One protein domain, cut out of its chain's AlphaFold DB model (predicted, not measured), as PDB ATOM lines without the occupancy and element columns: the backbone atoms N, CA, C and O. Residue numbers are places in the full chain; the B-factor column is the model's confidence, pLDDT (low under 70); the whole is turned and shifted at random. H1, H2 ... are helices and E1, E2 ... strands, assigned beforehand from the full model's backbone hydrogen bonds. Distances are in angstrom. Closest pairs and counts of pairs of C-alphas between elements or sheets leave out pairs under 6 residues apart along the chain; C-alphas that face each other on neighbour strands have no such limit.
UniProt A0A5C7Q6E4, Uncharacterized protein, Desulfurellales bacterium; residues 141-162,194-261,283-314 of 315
ATOM      1  N   LEU A 141       5.821  20.925  82.766       93.94
ATOM      2  CA  LEU A 141       5.747  21.098  81.314       93.94
ATOM      3  C   LEU A 141       4.776  20.125  80.637       93.94
ATOM      4  O   LEU A 141       4.425  20.367  79.483       93.94
ATOM      5  N   LEU A 142       4.271  19.094  81.321       93.44
ATOM      6  CA  LEU A 142       3.187  18.262  80.781       93.44
ATOM      7  C   LEU A 142       1.946  19.101  80.448       93.44
ATOM      8  O   LEU A 142       1.294  18.863  79.438       93.44
ATOM      9  N   ASN A 143       1.688  20.157  81.225       92.69
ATOM     10  CA  ASN A 143       0.574  21.081  80.992       92.69
ATOM     11  C   ASN A 143       0.753  21.950  79.733       92.69
ATOM     12  O   ASN A 143      -0.172  22.654  79.341       92.69
ATOM     13  N   SER A 144       1.939  21.933  79.113       96.19
ATOM     14  CA  SER A 144       2.239  22.665  77.874       96.19
ATOM     15  C   SER A 144       2.113  21.809  76.611       96.19
ATOM     16  O   SER A 144       2.421  22.285  75.516       96.19
ATOM     17  N   VAL A 145       1.723  20.537  76.744       97.50
ATOM     18  CA  VAL A 145       1.483  19.662  75.594       97.50
ATOM     19  C   VAL A 145       0.257  20.162  74.839       97.50
ATOM     20  O   VAL A 145      -0.820  20.345  75.404       97.50
ATOM     21  N   THR A 146       0.431  20.402  73.545       98.00
ATOM     22  CA  THR A 146      -0.627  20.930  72.683       98.00
ATOM     23  C   THR A 146      -1.531  19.813  72.147       98.00
ATOM     24  O   THR A 146      -1.095  18.665  72.015       98.00
ATOM     25  N   PRO A 147      -2.778  20.129  71.743       98.12
ATOM     26  CA  PRO A 147      -3.656  19.155  71.094       98.12
ATOM     27  C   PRO A 147      -3.068  18.556  69.807       98.12
ATOM     28  O   PRO A 147      -3.306  17.388  69.518       98.12
ATOM     29  N   ALA A 148      -2.283  19.336  69.053       98.19
ATOM     30  CA  ALA A 148      -1.609  18.863  67.845       98.19
ATOM     31  C   ALA A 148      -0.541  17.807  68.173       98.19
ATOM     32  O   ALA A 148      -0.516  16.743  67.559       98.19
ATOM     33  N   GLU A 149       0.290  18.054  69.190       98.31
ATOM     34  CA  GLU A 149       1.283  17.077  69.649       98.31
ATOM     35  C   GLU A 149       0.630  15.808  70.198       98.31
ATOM     36  O   GLU A 149       1.067  14.704  69.873       98.31
ATOM     37  N   LEU A 150      -0.454  15.950  70.963       98.06
ATOM     38  CA  LEU A 150      -1.205  14.808  71.472       98.06
ATOM     39  C   LEU A 150      -1.860  13.989  70.343       98.06
ATOM     40  O   LEU A 150      -1.864  12.754  70.377       98.06
ATOM     41  N   GLY A 151      -2.394  14.665  69.323       98.19
ATOM     42  CA  GLY A 151      -2.931  14.037  68.117       98.19
ATOM     43  C   GLY A 151      -1.867  13.251  67.350       98.19
ATOM     44  O   GLY A 151      -2.111  12.103  66.974       98.19
ATOM     45  N   ALA A 152      -0.671  13.825  67.194       98.25
ATOM     46  CA  ALA A 152       0.464  13.196  66.526       98.25
ATOM     47  C   ALA A 152       0.919  11.899  67.216       98.25
ATOM     48  O   ALA A 152       1.022  10.861  66.562       98.25
ATOM     49  N   VAL A 153       1.124  11.911  68.538       97.94
ATOM     50  CA  VAL A 153       1.516  10.689  69.272       97.94
ATOM     51  C   VAL A 153       0.400   9.647  69.304       97.94
ATOM     52  O   VAL A 153       0.666   8.450  69.219       97.94
ATOM     53  N   SER A 154      -0.867  10.074  69.331       97.69
ATOM     54  CA  SER A 154      -2.003   9.154  69.226       97.69
ATOM     55  C   SER A 154      -2.061   8.478  67.854       97.69
ATOM     56  O   SER A 154      -2.388   7.294  67.755       97.69
ATOM     57  N   ALA A 155      -1.746   9.210  66.782       96.88
ATOM     58  CA  ALA A 155      -1.652   8.654  65.436       96.88
ATOM     59  C   ALA A 155      -0.463   7.689  65.310       96.88
ATOM     60  O   ALA A 155      -0.637   6.583  64.800       96.88
ATOM     61  N   ALA A 156       0.702   8.050  65.854       96.06
ATOM     62  CA  ALA A 156       1.874   7.178  65.905       96.06
ATOM     63  C   ALA A 156       1.586   5.870  66.672       96.06
ATOM     64  O   ALA A 156       1.889   4.786  66.178       96.06
ATOM     65  N   LEU A 157       0.899   5.935  67.822       95.62
ATOM     66  CA  LEU A 157       0.462   4.745  68.566       95.62
ATOM     67  C   LEU A 157      -0.464   3.844  67.733       95.62
ATOM     68  O   LEU A 157      -0.328   2.619  67.758       95.62
ATOM     69  N   LYS A 158      -1.402   4.436  66.982       95.44
ATOM     70  CA  LYS A 158      -2.283   3.685  66.074       95.44
ATOM     71  C   LYS A 158      -1.487   2.984  64.974       95.44
ATOM     72  O   LYS A 158      -1.783   1.828  64.689       95.44
ATOM     73  N   LEU A 159      -0.475   3.642  64.402       92.75
ATOM     74  CA  LEU A 159       0.422   3.030  63.417       92.75
ATOM     75  C   LEU A 159       1.200   1.853  64.021       92.75
ATOM     76  O   LEU A 159       1.239   0.786  63.411       92.75
ATOM     77  N   THR A 160       1.730   1.991  65.244       91.44
ATOM     78  CA  THR A 160       2.380   0.873  65.955       91.44
ATOM     79  C   THR A 160       1.430  -0.308  66.119       91.44
ATOM     80  O   THR A 160       1.779  -1.441  65.799       91.44
ATOM     81  N   ASN A 161       0.209  -0.052  66.593       93.56
ATOM     82  CA  ASN A 161      -0.779  -1.105  66.809       93.56
ATOM     83  C   ASN A 161      -1.246  -1.748  65.494       93.56
ATOM     84  O   ASN A 161      -1.480  -2.952  65.471       93.56
ATOM     85  N   ALA A 162      -1.310  -0.994  64.393       93.06
ATOM     86  CA  ALA A 162      -1.592  -1.549  63.070       93.06
ATOM     87  C   ALA A 162      -0.468  -2.480  62.581       93.06
ATOM     88  O   ALA A 162      -0.752  -3.551  62.050       93.06
ATOM     89  N   GLU A 194       1.522  -8.283  72.003       86.44
ATOM     90  CA  GLU A 194       0.410  -7.560  72.619       86.44
ATOM     91  C   GLU A 194       0.261  -6.165  72.015       86.44
ATOM     92  O   GLU A 194       1.245  -5.511  71.672       86.44
ATOM     93  N   ARG A 195      -0.987  -5.699  71.890       87.75
ATOM     94  CA  ARG A 195      -1.260  -4.313  71.506       87.75
ATOM     95  C   ARG A 195      -0.838  -3.381  72.630       87.75
ATOM     96  O   ARG A 195      -1.088  -3.651  73.804       87.75
ATOM     97  N   LEU A 196      -0.282  -2.243  72.253       90.31
ATOM     98  CA  LEU A 196       0.148  -1.232  73.198       90.31
ATOM     99  C   LEU A 196      -1.050  -0.407  73.657       90.31
ATOM    100  O   LEU A 196      -1.808   0.123  72.840       90.31
ATOM    101  N   THR A 197      -1.189  -0.283  74.975       89.06
ATOM    102  CA  THR A 197      -2.190   0.568  75.620       89.06
ATOM    103  C   THR A 197      -1.455   1.602  76.460       89.06
ATOM    104  O   THR A 197      -0.823   1.250  77.451       89.06
ATOM    105  N   LEU A 198      -1.513   2.864  76.036       91.62
ATOM    106  CA  LEU A 198      -0.937   3.997  76.756       91.62
ATOM    107  C   LEU A 198      -2.074   4.886  77.258       91.62
ATOM    108  O   LEU A 198      -3.015   5.168  76.512       91.62
ATOM    109  N   ASP A 199      -1.996   5.301  78.519       93.06
ATOM    110  CA  ASP A 199      -2.919   6.282  79.081       93.06
ATOM    111  C   ASP A 199      -2.580   7.706  78.610       93.06
ATOM    112  O   ASP A 199      -1.587   7.957  77.921       93.06
ATOM    113  N   ILE A 200      -3.444   8.660  78.960       93.50
ATOM    114  CA  ILE A 200      -3.278  10.057  78.556       93.50
ATOM    115  C   ILE A 200      -1.979  10.671  79.097       93.50
ATOM    116  O   ILE A 200      -1.357  11.481  78.414       93.50
ATOM    117  N   GLU A 201      -1.540  10.266  80.288       92.06
ATOM    118  CA  GLU A 201      -0.319  10.775  80.911       92.06
ATOM    119  C   GLU A 201       0.922  10.303  80.148       92.06
ATOM    120  O   GLU A 201       1.795  11.115  79.833       92.06
ATOM    121  N   ALA A 202       0.968   9.025  79.763       93.19
ATOM    122  CA  ALA A 202       2.020   8.467  78.923       93.19
ATOM    123  C   ALA A 202       2.047   9.115  77.528       93.19
ATOM    124  O   ALA A 202       3.127   9.389  77.002       93.19
ATOM    125  N   LEU A 203       0.885   9.426  76.940       96.25
ATOM    126  CA  LEU A 203       0.815  10.150  75.666       96.25
ATOM    127  C   LEU A 203       1.329  11.594  75.792       96.25
ATOM    128  O   LEU A 203       2.121  12.035  74.960       96.25
ATOM    129  N   CYS A 204       0.951  12.319  76.848       96.50
ATOM    130  CA  CYS A 204       1.497  13.650  77.123       96.50
ATOM    131  C   CYS A 204       3.014  13.602  77.357       96.50
ATOM    132  O   CYS A 204       3.754  14.442  76.841       96.50
ATOM    133  N   TYR A 205       3.492  12.591  78.083       95.88
ATOM    134  CA  TYR A 205       4.917  12.353  78.280       95.88
ATOM    135  C   TYR A 205       5.638  12.097  76.949       95.88
ATOM    136  O   TYR A 205       6.656  12.736  76.690       95.88
ATOM    137  N   TRP A 206       5.094  11.247  76.067       97.12
ATOM    138  CA  TRP A 206       5.637  11.027  74.720       97.12
ATOM    139  C   TRP A 206       5.738  12.336  73.947       97.12
ATOM    140  O   TRP A 206       6.825  12.687  73.491       97.12
ATOM    141  N   ALA A 207       4.644  13.085  73.843       98.12
ATOM    142  CA  ALA A 207       4.613  14.345  73.110       98.12
ATOM    143  C   ALA A 207       5.694  15.324  73.597       98.12
ATOM    144  O   ALA A 207       6.455  15.876  72.797       98.12
ATOM    145  N   LEU A 208       5.812  15.485  74.918       97.62
ATOM    146  CA  LEU A 208       6.803  16.363  75.528       97.62
ATOM    147  C   LEU A 208       8.237  15.877  75.280       97.62
ATOM    148  O   LEU A 208       9.081  16.666  74.859       97.62
ATOM    149  N   VAL A 209       8.526  14.592  75.500       97.12
ATOM    150  CA  VAL A 209       9.867  14.028  75.271       97.12
ATOM    151  C   VAL A 209      10.250  14.116  73.796       97.12
ATOM    152  O   VAL A 209      11.386  14.470  73.496       97.12
ATOM    153  N   ALA A 210       9.318  13.871  72.874       97.81
ATOM    154  CA  ALA A 210       9.552  13.997  71.439       97.81
ATOM    155  C   ALA A 210       9.950  15.429  71.056       97.81
ATOM    156  O   ALA A 210      10.927  15.622  70.327       97.81
ATOM    157  N   ARG A 211       9.247  16.442  71.585       97.31
ATOM    158  CA  ARG A 211       9.604  17.857  71.400       97.31
ATOM    159  C   ARG A 211      10.989  18.169  71.956       97.31
ATOM    160  O   ARG A 211      11.842  18.675  71.231       97.31
ATOM    161  N   GLU A 212      11.216  17.853  73.224       96.75
ATOM    162  CA  GLU A 212      12.451  18.189  73.937       96.75
ATOM    163  C   GLU A 212      13.682  17.472  73.367       96.75
ATOM    164  O   GLU A 212      14.772  18.056  73.322       96.75
ATOM    165  N   LEU A 213      13.518  16.224  72.917       96.44
ATOM    166  CA  LEU A 213      14.567  15.465  72.244       96.44
ATOM    167  C   LEU A 213      14.886  16.078  70.885       96.44
ATOM    168  O   LEU A 213      16.051  16.317  70.590       96.44
ATOM    169  N   SER A 214      13.864  16.372  70.079       96.12
ATOM    170  CA  SER A 214      14.058  16.880  68.718       96.12
ATOM    171  C   SER A 214      14.768  18.229  68.711       96.12
ATOM    172  O   SER A 214      15.691  18.412  67.928       96.12
ATOM    173  N   VAL A 215      14.417  19.140  69.624       94.25
ATOM    174  CA  VAL A 215      15.104  20.439  69.760       94.25
ATOM    175  C   VAL A 215      16.574  20.258  70.156       94.25
ATOM    176  O   VAL A 215      17.449  20.922  69.606       94.25
ATOM    177  N   ARG A 216      16.872  19.341  71.087       94.06
ATOM    178  CA  ARG A 216      18.256  19.048  71.502       94.06
ATOM    179  C   ARG A 216      19.073  18.402  70.398       94.06
ATOM    180  O   ARG A 216      20.258  18.690  70.282       94.06
ATOM    181  N   LEU A 217      18.466  17.505  69.631       94.06
ATOM    182  CA  LEU A 217      19.141  16.880  68.508       94.06
ATOM    183  C   LEU A 217      19.404  17.908  67.414       94.06
ATOM    184  O   LEU A 217      20.550  18.026  67.005       94.06
ATOM    185  N   ASP A 218      18.404  18.696  67.018       93.31
ATOM    186  CA  ASP A 218      18.519  19.717  65.967       93.31
ATOM    187  C   ASP A 218      19.637  20.728  66.262       93.31
ATOM    188  O   ASP A 218      20.434  21.048  65.389       93.31
ATOM    189  N   ALA A 219      19.778  21.144  67.526       91.44
ATOM    190  CA  ALA A 219      20.849  22.047  67.951       91.44
ATOM    191  C   ALA A 219      22.263  21.430  67.893       91.44
ATOM    192  O   ALA A 219      23.253  22.159  67.901       91.44
ATOM    193  N   ARG A 220      22.382  20.097  67.877       91.25
ATOM    194  CA  ARG A 220      23.659  19.374  68.041       91.25
ATOM    195  C   ARG A 220      24.049  18.522  66.843       91.25
ATOM    196  O   ARG A 220      25.178  18.035  66.777       91.25
ATOM    197  N   THR A 221      23.121  18.298  65.922       91.31
ATOM    198  CA  THR A 221      23.348  17.523  64.714       91.31
ATOM    199  C   THR A 221      23.539  18.434  63.512       91.31
ATOM    200  O   THR A 221      23.010  19.536  63.445       91.31
ATOM    201  N   ARG A 222      24.295  17.958  62.522       90.12
ATOM    202  CA  ARG A 222      24.414  18.621  61.214       90.12
ATOM    203  C   ARG A 222      23.231  18.339  60.282       90.12
ATOM    204  O   ARG A 222      23.208  18.837  59.160       90.12
ATOM    205  N   PHE A 223      22.297  17.491  60.712       91.19
ATOM    206  CA  PHE A 223      21.125  17.093  59.940       91.19
ATOM    207  C   PHE A 223      19.895  17.854  60.447       91.19
ATOM    208  O   PHE A 223      19.575  17.730  61.624       91.19
ATOM    209  N   PRO A 224      19.187  18.621  59.607       90.56
ATOM    210  CA  PRO A 224      18.005  19.342  60.062       90.56
ATOM    211  C   PRO A 224      16.918  18.361  60.506       90.56
ATOM    212  O   PRO A 224      16.639  17.380  59.811       90.56
ATOM    213  N   ILE A 225      16.277  18.642  61.639       94.12
ATOM    214  CA  ILE A 225      15.160  17.844  62.145       94.12
ATOM    215  C   ILE A 225      13.857  18.617  61.924       94.12
ATOM    216  O   ILE A 225      13.677  19.702  62.484       94.12
ATOM    217  N   PRO A 226      12.912  18.079  61.131       93.94
ATOM    218  CA  PRO A 226      11.586  18.658  60.999       93.94
ATOM    219  C   PRO A 226      10.905  18.865  62.356       93.94
ATOM    220  O   PRO A 226      10.842  17.979  63.208       93.94
ATOM    221  N   GLN A 227      10.363  20.065  62.541       91.19
ATOM    222  CA  GLN A 227       9.784  20.506  63.808       91.19
ATOM    223  C   GLN A 227       8.269  20.233  63.901       91.19
ATOM    224  O   GLN A 227       7.622  20.670  64.854       91.19
ATOM    225  N   THR A 228       7.689  19.518  62.930       96.25
ATOM    226  CA  THR A 228       6.272  19.139  62.953       96.25
ATOM    227  C   THR A 228       6.015  18.086  64.038       96.25
ATOM    228  O   THR A 228       6.840  17.184  64.224       96.25
ATOM    229  N   PRO A 229       4.900  18.168  64.786       97.62
ATOM    230  CA  PRO A 229       4.619  17.222  65.863       97.62
ATOM    231  C   PRO A 229       4.609  15.753  65.420       97.62
ATOM    232  O   PRO A 229       5.095  14.890  66.149       97.62
ATOM    233  N   GLU A 230       4.114  15.472  64.216       97.31
ATOM    234  CA  GLU A 230       4.045  14.131  63.634       97.31
ATOM    235  C   GLU A 230       5.438  13.550  63.409       97.31
ATOM    236  O   GLU A 230       5.710  12.431  63.841       97.31
ATOM    237  N   PHE A 231       6.348  14.325  62.807       97.44
ATOM    238  CA  PHE A 231       7.712  13.862  62.562       97.44
ATOM    239  C   PHE A 231       8.439  13.574  63.876       97.44
ATOM    240  O   PHE A 231       9.076  12.534  64.019       97.44
ATOM    241  N   ARG A 232       8.302  14.454  64.874       97.19
ATOM    242  CA  ARG A 232       8.915  14.264  66.198       97.19
ATOM    243  C   ARG A 232       8.376  13.018  66.908       97.19
ATOM    244  O   ARG A 232       9.146  12.284  67.529       97.19
ATOM    245  N   ALA A 233       7.067  12.772  66.819       97.44
ATOM    246  CA  ALA A 233       6.430  11.594  67.401       97.44
ATOM    247  C   ALA A 233       6.965  10.299  66.771       97.44
ATOM    248  O   ALA A 233       7.366   9.393  67.507       97.44
ATOM    249  N   LEU A 234       7.030  10.253  65.434       96.56
ATOM    250  CA  LEU A 234       7.577   9.123  64.680       96.56
ATOM    251  C   LEU A 234       9.078   8.939  64.931       96.56
ATOM    252  O   LEU A 234       9.528   7.816  65.121       96.56
ATOM    253  N   LEU A 235       9.857  10.022  65.009       96.62
ATOM    254  CA  LEU A 235      11.284   9.951  65.327       96.62
ATOM    255  C   LEU A 235      11.504   9.274  66.679       96.62
ATOM    256  O   LEU A 235      12.292   8.334  66.775       96.62
ATOM    257  N   LEU A 236      10.785   9.712  67.718       95.88
ATOM    258  CA  LEU A 236      10.909   9.090  69.031       95.88
ATOM    259  C   LEU A 236      10.491   7.612  68.977       95.88
ATOM    260  O   LEU A 236      11.230   6.761  69.468       95.88
ATOM    261  N   GLN A 237       9.367   7.290  68.328       94.12
ATOM    262  CA  GLN A 237       8.905   5.910  68.130       94.12
ATOM    263  C   GLN A 237       9.968   5.026  67.468       94.12
ATOM    264  O   GLN A 237      10.239   3.931  67.959       94.12
ATOM    265  N   THR A 238      10.599   5.503  66.393       93.25
ATOM    266  CA  THR A 238      11.661   4.787  65.677       93.25
ATOM    267  C   THR A 238      12.861   4.533  66.586       93.25
ATOM    268  O   THR A 238      13.367   3.413  66.643       93.25
ATOM    269  N   LEU A 239      13.286   5.529  67.371       93.38
ATOM    270  CA  LEU A 239      14.385   5.369  68.329       93.38
ATOM    271  C   LEU A 239      14.061   4.340  69.432       93.38
ATOM    272  O   LEU A 239      14.944   3.568  69.817       93.38
ATOM    273  N   TYR A 240      12.809   4.284  69.907       89.81
ATOM    274  CA  TYR A 240      12.339   3.242  70.833       89.81
ATOM    275  C   TYR A 240      12.327   1.856  70.177       89.81
ATOM    276  O   TYR A 240      12.864   0.904  70.750       89.81
ATOM    277  N   GLY A 241      11.769   1.745  68.968       85.06
ATOM    278  CA  GLY A 241      11.682   0.490  68.221       85.06
ATOM    279  C   GLY A 241      13.056  -0.118  67.931       85.06
ATOM    280  O   GLY A 241      13.239  -1.327  68.068       85.06
ATOM    281  N   LEU A 242      14.047   0.730  67.635       87.50
ATOM    282  CA  LEU A 242      15.442   0.340  67.401       87.50
ATOM    283  C   LEU A 242      16.275   0.174  68.683       87.50
ATOM    284  O   LEU A 242      17.455  -0.162  68.599       87.50
ATOM    285  N   ARG A 243      15.690   0.399  69.869       87.06
ATOM    286  CA  ARG A 243      16.366   0.324  71.181       87.06
ATOM    287  C   ARG A 243      17.619   1.204  71.286       87.06
ATOM    288  O   ARG A 243      18.592   0.839  71.941       87.06
ATOM    289  N   LEU A 244      17.581   2.380  70.665       90.12
ATOM    290  CA  LEU A 244      18.683   3.348  70.714       90.12
ATOM    291  C   LEU A 244      18.638   4.229  71.972       90.12
ATOM    292  O   LEU A 244      19.607   4.916  72.287       90.12
ATOM    293  N   LEU A 245      17.519   4.206  72.700       91.19
ATOM    294  CA  LEU A 245      17.308   5.008  73.899       91.19
ATOM    295  C   LEU A 245      17.672   4.239  75.170       91.19
ATOM    296  O   LEU A 245      17.206   3.121  75.399       91.19
ATOM    297  N   ALA A 246      18.442   4.886  76.037       90.00
ATOM    298  CA  ALA A 246      18.617   4.466  77.416       90.00
ATOM    299  C   ALA A 246      17.467   5.023  78.262       90.00
ATOM    300  O   ALA A 246      17.213   6.230  78.292       90.00
ATOM    301  N   LEU A 247      16.778   4.117  78.952       87.06
ATOM    302  CA  LEU A 247      15.603   4.404  79.764       87.06
ATOM    303  C   LEU A 247      15.888   4.115  81.234       87.06
ATOM    304  O   LEU A 247      16.827   3.388  81.569       87.06
ATOM    305  N   THR A 248      15.055   4.681  82.095       85.00
ATOM    306  CA  THR A 248      14.932   4.273  83.493       85.00
ATOM    307  C   THR A 248      13.957   3.118  83.628       85.00
ATOM    308  O   THR A 248      13.022   3.020  82.834       85.00
ATOM    309  N   ASP A 249      14.124   2.300  84.666       77.44
ATOM    310  CA  ASP A 249      13.149   1.260  84.998       77.44
ATOM    311  C   ASP A 249      11.752   1.876  85.182       77.44
ATOM    312  O   ASP A 249      11.583   2.873  85.897       77.44
ATOM    313  N   GLY A 250      10.758   1.293  84.506       77.25
ATOM    314  CA  GLY A 250       9.390   1.789  84.524       77.25
ATOM    315  C   GLY A 250       9.186   3.084  83.736       77.25
ATOM    316  O   GLY A 250       8.311   3.877  84.049       77.25
ATOM    317  N   ASN A 251       9.980   3.361  82.707       87.06
ATOM    318  CA  ASN A 251       9.677   4.490  81.830       87.06
ATOM    319  C   ASN A 251       8.240   4.362  81.249       87.06
ATOM    320  O   ASN A 251       7.875   3.270  80.808       87.06
ATOM    321  N   PRO A 252       7.430   5.445  81.175       88.00
ATOM    322  CA  PRO A 252       6.056   5.374  80.656       88.00
ATOM    323  C   PRO A 252       5.939   4.804  79.233       88.00
ATOM    324  O   PRO A 252       4.876   4.334  78.836       88.00
ATOM    325  N   LEU A 253       7.029   4.851  78.465       89.00
ATOM    326  CA  LEU A 253       7.104   4.401  77.078       89.00
ATOM    327  C   LEU A 253       7.934   3.128  76.907       89.00
ATOM    328  O   LEU A 253       8.272   2.769  75.783       89.00
ATOM    329  N   GLU A 254       8.265   2.425  77.991       84.62
ATOM    330  CA  GLU A 254       9.026   1.170  77.935       84.62
ATOM    331  C   GLU A 254       8.360   0.139  77.005       84.62
ATOM    332  O   GLU A 254       9.042  -0.562  76.261       84.62
ATOM    333  N   ALA A 255       7.024   0.137  76.945       82.00
ATOM    334  CA  ALA A 255       6.241  -0.731  76.067       82.00
ATOM    335  C   ALA A 255       6.439  -0.465  74.556       82.00
ATOM    336  O   ALA A 255       6.100  -1.324  73.747       82.00
ATOM    337  N   LEU A 256       6.992   0.691  74.153       83.12
ATOM    338  CA  LEU A 256       7.343   0.964  72.750       83.12
ATOM    339  C   LEU A 256       8.612   0.218  72.300       83.12
ATOM    340  O   LEU A 256       8.878   0.149  71.100       83.12
ATOM    341  N   GLN A 257       9.414  -0.334  73.218       79.12
ATOM    342  CA  GLN A 257      10.566  -1.148  72.834       79.12
ATOM    343  C   GLN A 257      10.092  -2.496  72.275       79.12
ATOM    344  O   GLN A 257       9.369  -3.234  72.939       79.12
ATOM    345  N   ALA A 258      10.519  -2.842  71.054       60.66
ATOM    346  CA  ALA A 258      10.029  -4.026  70.347       60.66
ATOM    347  C   ALA A 258      10.150  -5.326  71.187       60.66
ATOM    348  O   ALA A 258      11.244  -5.621  71.700       60.66
ATOM    349  N   PRO A 259       9.074  -6.133  71.310       49.69
ATOM    350  CA  PRO A 259       9.122  -7.454  71.930       49.69
ATOM    351  C   PRO A 259       9.784  -8.454  70.969       49.69
ATOM    352  O   PRO A 259       9.422  -8.517  69.799       49.69
ATOM    353  N   GLY A 260      10.761  -9.246  71.431       44.62
ATOM    354  CA  GLY A 260      11.350 -10.297  70.576       44.62
ATOM    355  C   GLY A 260      12.802 -10.692  70.840       44.62
ATOM    356  O   GLY A 260      13.265 -11.698  70.315       44.62
ATOM    357  N   SER A 261      13.527  -9.979  71.697       35.28
ATOM    358  CA  SER A 261      14.818 -10.457  72.189       35.28
ATOM    359  C   SER A 261      14.611 -11.167  73.525       35.28
ATOM    360  O   SER A 261      14.549 -10.530  74.573       35.28
ATOM    361  N   ASN A 283       4.601  10.443  91.486       44.19
ATOM    362  CA  ASN A 283       5.073  11.787  91.150       44.19
ATOM    363  C   ASN A 283       6.301  12.098  91.995       44.19
ATOM    364  O   ASN A 283       6.188  12.208  93.221       44.19
ATOM    365  N   ASP A 284       7.463  12.150  91.343       57.69
ATOM    366  CA  ASP A 284       8.665  12.599  92.008       57.69
ATOM    367  C   ASP A 284       8.325  13.972  92.560       57.69
ATOM    368  O   ASP A 284       8.055  14.905  91.802       57.69
ATOM    369  N   ASP A 285       8.272  14.100  93.878       65.31
ATOM    370  CA  ASP A 285       7.927  15.360  94.514       65.31
ATOM    371  C   ASP A 285       9.024  16.412  94.303       65.31
ATOM    372  O   ASP A 285       8.833  17.578  94.641       65.31
ATOM    373  N   CYS A 286      10.135  16.039  93.653       75.94
ATOM    374  CA  CYS A 286      11.144  16.959  93.138       75.94
ATOM    375  C   CYS A 286      10.802  17.551  91.758       75.94
ATOM    376  O   CYS A 286      11.508  18.460  91.302       75.94
ATOM    377  N   GLY A 287       9.726  17.079  91.115       85.44
ATOM    378  CA  GLY A 287       9.136  17.668  89.915       85.44
ATOM    379  C   GLY A 287       9.794  17.274  88.594       85.44
ATOM    380  O   GLY A 287       9.632  18.007  87.621       85.44
ATOM    381  N   TYR A 288      10.530  16.161  88.529       88.19
ATOM    382  CA  TYR A 288      11.153  15.682  87.288       88.19
ATOM    383  C   TYR A 288      10.379  14.518  86.674       88.19
ATOM    384  O   TYR A 288       9.988  13.583  87.374       88.19
ATOM    385  N   LEU A 289      10.236  14.529  85.348       90.12
ATOM    386  CA  LEU A 289       9.770  13.354  84.616       90.12
ATOM    387  C   LEU A 289      10.875  12.303  84.486       90.12
ATOM    388  O   LEU A 289      12.058  12.596  84.676       90.12
ATOM    389  N   ALA A 290      10.480  11.075  84.141       89.12
ATOM    390  CA  ALA A 290      11.420   9.996  83.859       89.12
ATOM    391  C   ALA A 290      12.394  10.426  82.741       89.12
ATOM    392  O   ALA A 290      11.930  10.833  81.670       89.12
ATOM    393  N   PRO A 291      13.720  10.377  82.960       92.38
ATOM    394  CA  PRO A 291      14.679  10.782  81.948       92.38
ATOM    395  C   PRO A 291      14.778   9.761  80.810       92.38
ATOM    396  O   PRO A 291      14.623   8.554  81.009       92.38
ATOM    397  N   VAL A 292      15.097  10.267  79.622       93.25
ATOM    398  CA  VAL A 292      15.443   9.484  78.429       93.25
ATOM    399  C   VAL A 292      16.784   9.979  77.916       93.25
ATOM    400  O   VAL A 292      17.014  11.187  77.852       93.25
ATOM    401  N   ALA A 293      17.670   9.062  77.548       94.06
ATOM    402  CA  ALA A 293      18.976   9.401  77.004       94.06
ATOM    403  C   ALA A 293      19.213   8.729  75.652       94.06
ATOM    404  O   ALA A 293      18.751   7.616  75.412       94.06
ATOM    405  N   LEU A 294      19.959   9.401  74.781       93.88
ATOM    406  CA  LEU A 294      20.395   8.880  73.488       93.88
ATOM    407  C   LEU A 294      21.896   9.104  73.360       93.88
ATOM    408  O   LEU A 294      22.361  10.222  73.575       93.88
ATOM    409  N   HIS A 295      22.632   8.059  72.988       92.62
ATOM    410  CA  HIS A 295      24.020   8.149  72.544       92.62
ATOM    411  C   HIS A 295      24.119   7.478  71.177       92.62
ATOM    412  O   HIS A 295      23.875   6.278  71.065       92.62
ATOM    413  N   ILE A 296      24.411   8.254  70.137       91.88
ATOM    414  CA  ILE A 296      24.370   7.787  68.750       91.88
ATOM    415  C   ILE A 296      25.466   8.444  67.915       91.88
ATOM    416  O   ILE A 296      25.820   9.603  68.128       91.88
ATOM    417  N   GLU A 297      25.995   7.714  66.939       93.62
ATOM    418  CA  GLU A 297      26.870   8.282  65.914       93.62
ATOM    419  C   GLU A 297      26.088   9.230  64.997       93.62
ATOM    420  O   GLU A 297      24.959   8.939  64.594       93.62
ATOM    421  N   GLN A 298      26.700  10.346  64.601       93.75
ATOM    422  CA  GLN A 298      26.067  11.301  63.693       93.75
ATOM    423  C   GLN A 298      25.699  10.652  62.358       93.75
ATOM    424  O   GLN A 298      24.607  10.888  61.857       93.75
ATOM    425  N   ALA A 299      26.574   9.812  61.791       94.31
ATOM    426  CA  ALA A 299      26.288   9.109  60.539       94.31
ATOM    427  C   ALA A 299      25.022   8.247  60.657       94.31
ATOM    428  O   ALA A 299      24.120   8.364  59.829       94.31
ATOM    429  N   LYS A 300      24.910   7.482  61.749       94.56
ATOM    430  CA  LYS A 300      23.737   6.652  62.035       94.56
ATOM    431  C   LYS A 300      22.469   7.482  62.223       94.56
ATOM    432  O   LYS A 300      21.422   7.115  61.702       94.56
ATOM    433  N   LEU A 301      22.554   8.608  62.935       95.12
ATOM    434  CA  LEU A 301      21.423   9.528  63.071       95.12
ATOM    435  C   LEU A 301      20.996  10.091  61.707       95.12
ATOM    436  O   LEU A 301      19.803  10.166  61.431       95.12
ATOM    437  N   GLY A 302      21.952  10.453  60.851       95.44
ATOM    438  CA  GLY A 302      21.688  10.951  59.501       95.44
ATOM    439  C   GLY A 302      20.966   9.934  58.616       95.44
ATOM    440  O   GLY A 302      19.999  10.300  57.954       95.44
ATOM    441  N   GLU A 303      21.384   8.664  58.643       95.62
ATOM    442  CA  GLU A 303      20.692   7.564  57.951       95.62
ATOM    443  C   GLU A 303      19.235   7.444  58.408       95.62
ATOM    444  O   GLU A 303      18.326   7.460  57.583       95.62
ATOM    445  N   LEU A 304      19.014   7.400  59.726       95.31
ATOM    446  CA  LEU A 304      17.676   7.257  60.307       95.31
ATOM    447  C   LEU A 304      16.766   8.434  59.961       95.31
ATOM    448  O   LEU A 304      15.600   8.237  59.629       95.31
ATOM    449  N   LEU A 305      17.290   9.661  60.032       95.88
ATOM    450  CA  LEU A 305      16.536  10.856  59.663       95.88
ATOM    451  C   LEU A 305      16.203  10.867  58.171       95.88
ATOM    452  O   LEU A 305      15.099  11.262  57.808       95.88
ATOM    453  N   ALA A 306      17.125  10.423  57.314       94.56
ATOM    454  CA  ALA A 306      16.893  10.344  55.877       94.56
ATOM    455  C   ALA A 306      15.831   9.293  55.523       94.56
ATOM    456  O   ALA A 306      14.952   9.583  54.717       94.56
ATOM    457  N   GLU A 307      15.883   8.102  56.122       94.06
ATOM    458  CA  GLU A 307      14.862   7.061  55.936       94.06
ATOM    459  C   GLU A 307      13.491   7.540  56.418       94.06
ATOM    460  O   GLU A 307      12.529   7.536  55.653       94.06
ATOM    461  N   LEU A 308      13.425   8.074  57.640       94.12
ATOM    462  CA  LEU A 308      12.176   8.575  58.201       94.12
ATOM    463  C   LEU A 308      11.596   9.744  57.391       94.12
ATOM    464  O   LEU A 308      10.381   9.858  57.248       94.12
ATOM    465  N   ALA A 309      12.447  10.621  56.855       92.94
ATOM    466  CA  ALA A 309      12.009  11.725  56.007       92.94
ATOM    467  C   ALA A 309      11.421  11.239  54.675       92.94
ATOM    468  O   ALA A 309      10.415  11.798  54.243       92.94
ATOM    469  N   LYS A 310      11.994  10.204  54.047       92.00
ATOM    470  CA  LYS A 310      11.430   9.605  52.824       92.00
ATOM    471  C   LYS A 310      10.029   9.063  53.076       92.00
ATOM    472  O   LYS A 310       9.101   9.409  52.349       92.00
ATOM    473  N   ASP A 311       9.872   8.303  54.158       86.75
ATOM    474  CA  ASP A 311       8.586   7.720  54.542       86.75
ATOM    475  C   ASP A 311       7.550   8.797  54.891       86.75
ATOM    476  O   ASP A 311       6.380   8.692  54.530       86.75
ATOM    477  N   TYR A 312       7.972   9.862  55.578       90.19
ATOM    478  CA  TYR A 312       7.070  10.927  56.016       90.19
ATOM    479  C   TYR A 312       6.644  11.866  54.878       90.19
ATOM    480  O   TYR A 312       5.477  12.253  54.800       90.19
ATOM    481  N   PHE A 313       7.573  12.249  54.000       88.88
ATOM    482  CA  PHE A 313       7.302  13.195  52.913       88.88
ATOM    483  C   PHE A 313       6.909  12.521  51.589       88.88
ATOM    484  O   PHE A 313       6.507  13.230  50.668       88.88
ATOM    485  N   ASN A 314       6.967  11.186  51.495       78.06
ATOM    486  CA  ASN A 314       6.776  10.413  50.260       78.06
ATOM    487  C   ASN A 314       7.718  10.857  49.122       78.06
ATOM    488  O   ASN A 314       7.266  11.086  47.996       78.06
TER     489      ASN A 314
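This is residues 141 to 162, 194 to 261 and 283 to 314 of the 315 residues of an uncharacterized protein of Desulfurellales bacterium (UniProt A0A5C7Q6E4). Two crossed helices, H3 and H4, make the core; H2 packs on both, and H5 packs on H4 away from H2. Short H1 sits at H3, and a small two-strand ribbon, E1 and E2, lies to one side, with E2 leading straight into H5. The 122 printed residues hold H1, H2, H3, H4, E1, E2 and H5 in chain order; the sheet, E1 - E2, is antiparallel, and the class is mostly helix. The whole is compact, with a radius of gyration of the C-alphas of 14.0 A and spans of 38 by 33 by 32 A.

H1, residues 141 to 144, touches residues 204 to 208 alone of H3, residues 200 to 218; the closest C-alphas, Leu 142 and Cys 204, are 6.1 A apart. H2, residues 147 to 162, touches H3 with residues 149 to 154 alone, about perpendicular at 79 degrees; the closest C-alphas, Glu 149 and Ala 207, are 5.5 A apart. H4, residues 229 to 241, touches H2 at a steep tilt of 40 degrees, the same way, the C-alphas of Ala 152 and Glu 230 closest at 4.7 A. H3 touches H4 about perpendicular at 86 degrees, with residues 206 to 214 of H3 alone; the C-alphas of Ala 210 and Arg 232 are closest at 5.3 A. E1, residues 245 to 247, is antiparallel to E2, residues 292 to 297, with N 246 and O 293 within hydrogen-bond range at 2.8 A. H5, residues 298 to 313, touches residues 231 to 235 alone of H4 with its own residues 305 to 312 alone, at a steep tilt of 53 degrees, opposite ways, the C-alphas of Phe 231 and Tyr 312 closest at 7.2 A. H2 and H5 are apart. In H2, H3, H4 and H5 every O i to N i+4 pair is within hydrogen-bond range; H1 is too short for one.

H1 begins at C-alpha 141, (5.747, 21.098, 81.314), and spans 5.2 A. H2 spans 22.3 A, H3 27.0 A, H4 18.3 A, E1 6.1 A, E2 17.0 A and H5 21.7 A, ending at C-alpha 313, (7.302, 13.195, 52.913).

The C-alphas farthest apart, Asp 285 and Asn 314, are 44.5 A apart. Residues 163 to 193 and 262 to 282 are not printed, with gaps of 11.5 A and 30.8 A between the C-alphas across the cuts. Of the links printed whole, none is long. Residues 258 to 261 and 283 to 285 have pLDDT under 70.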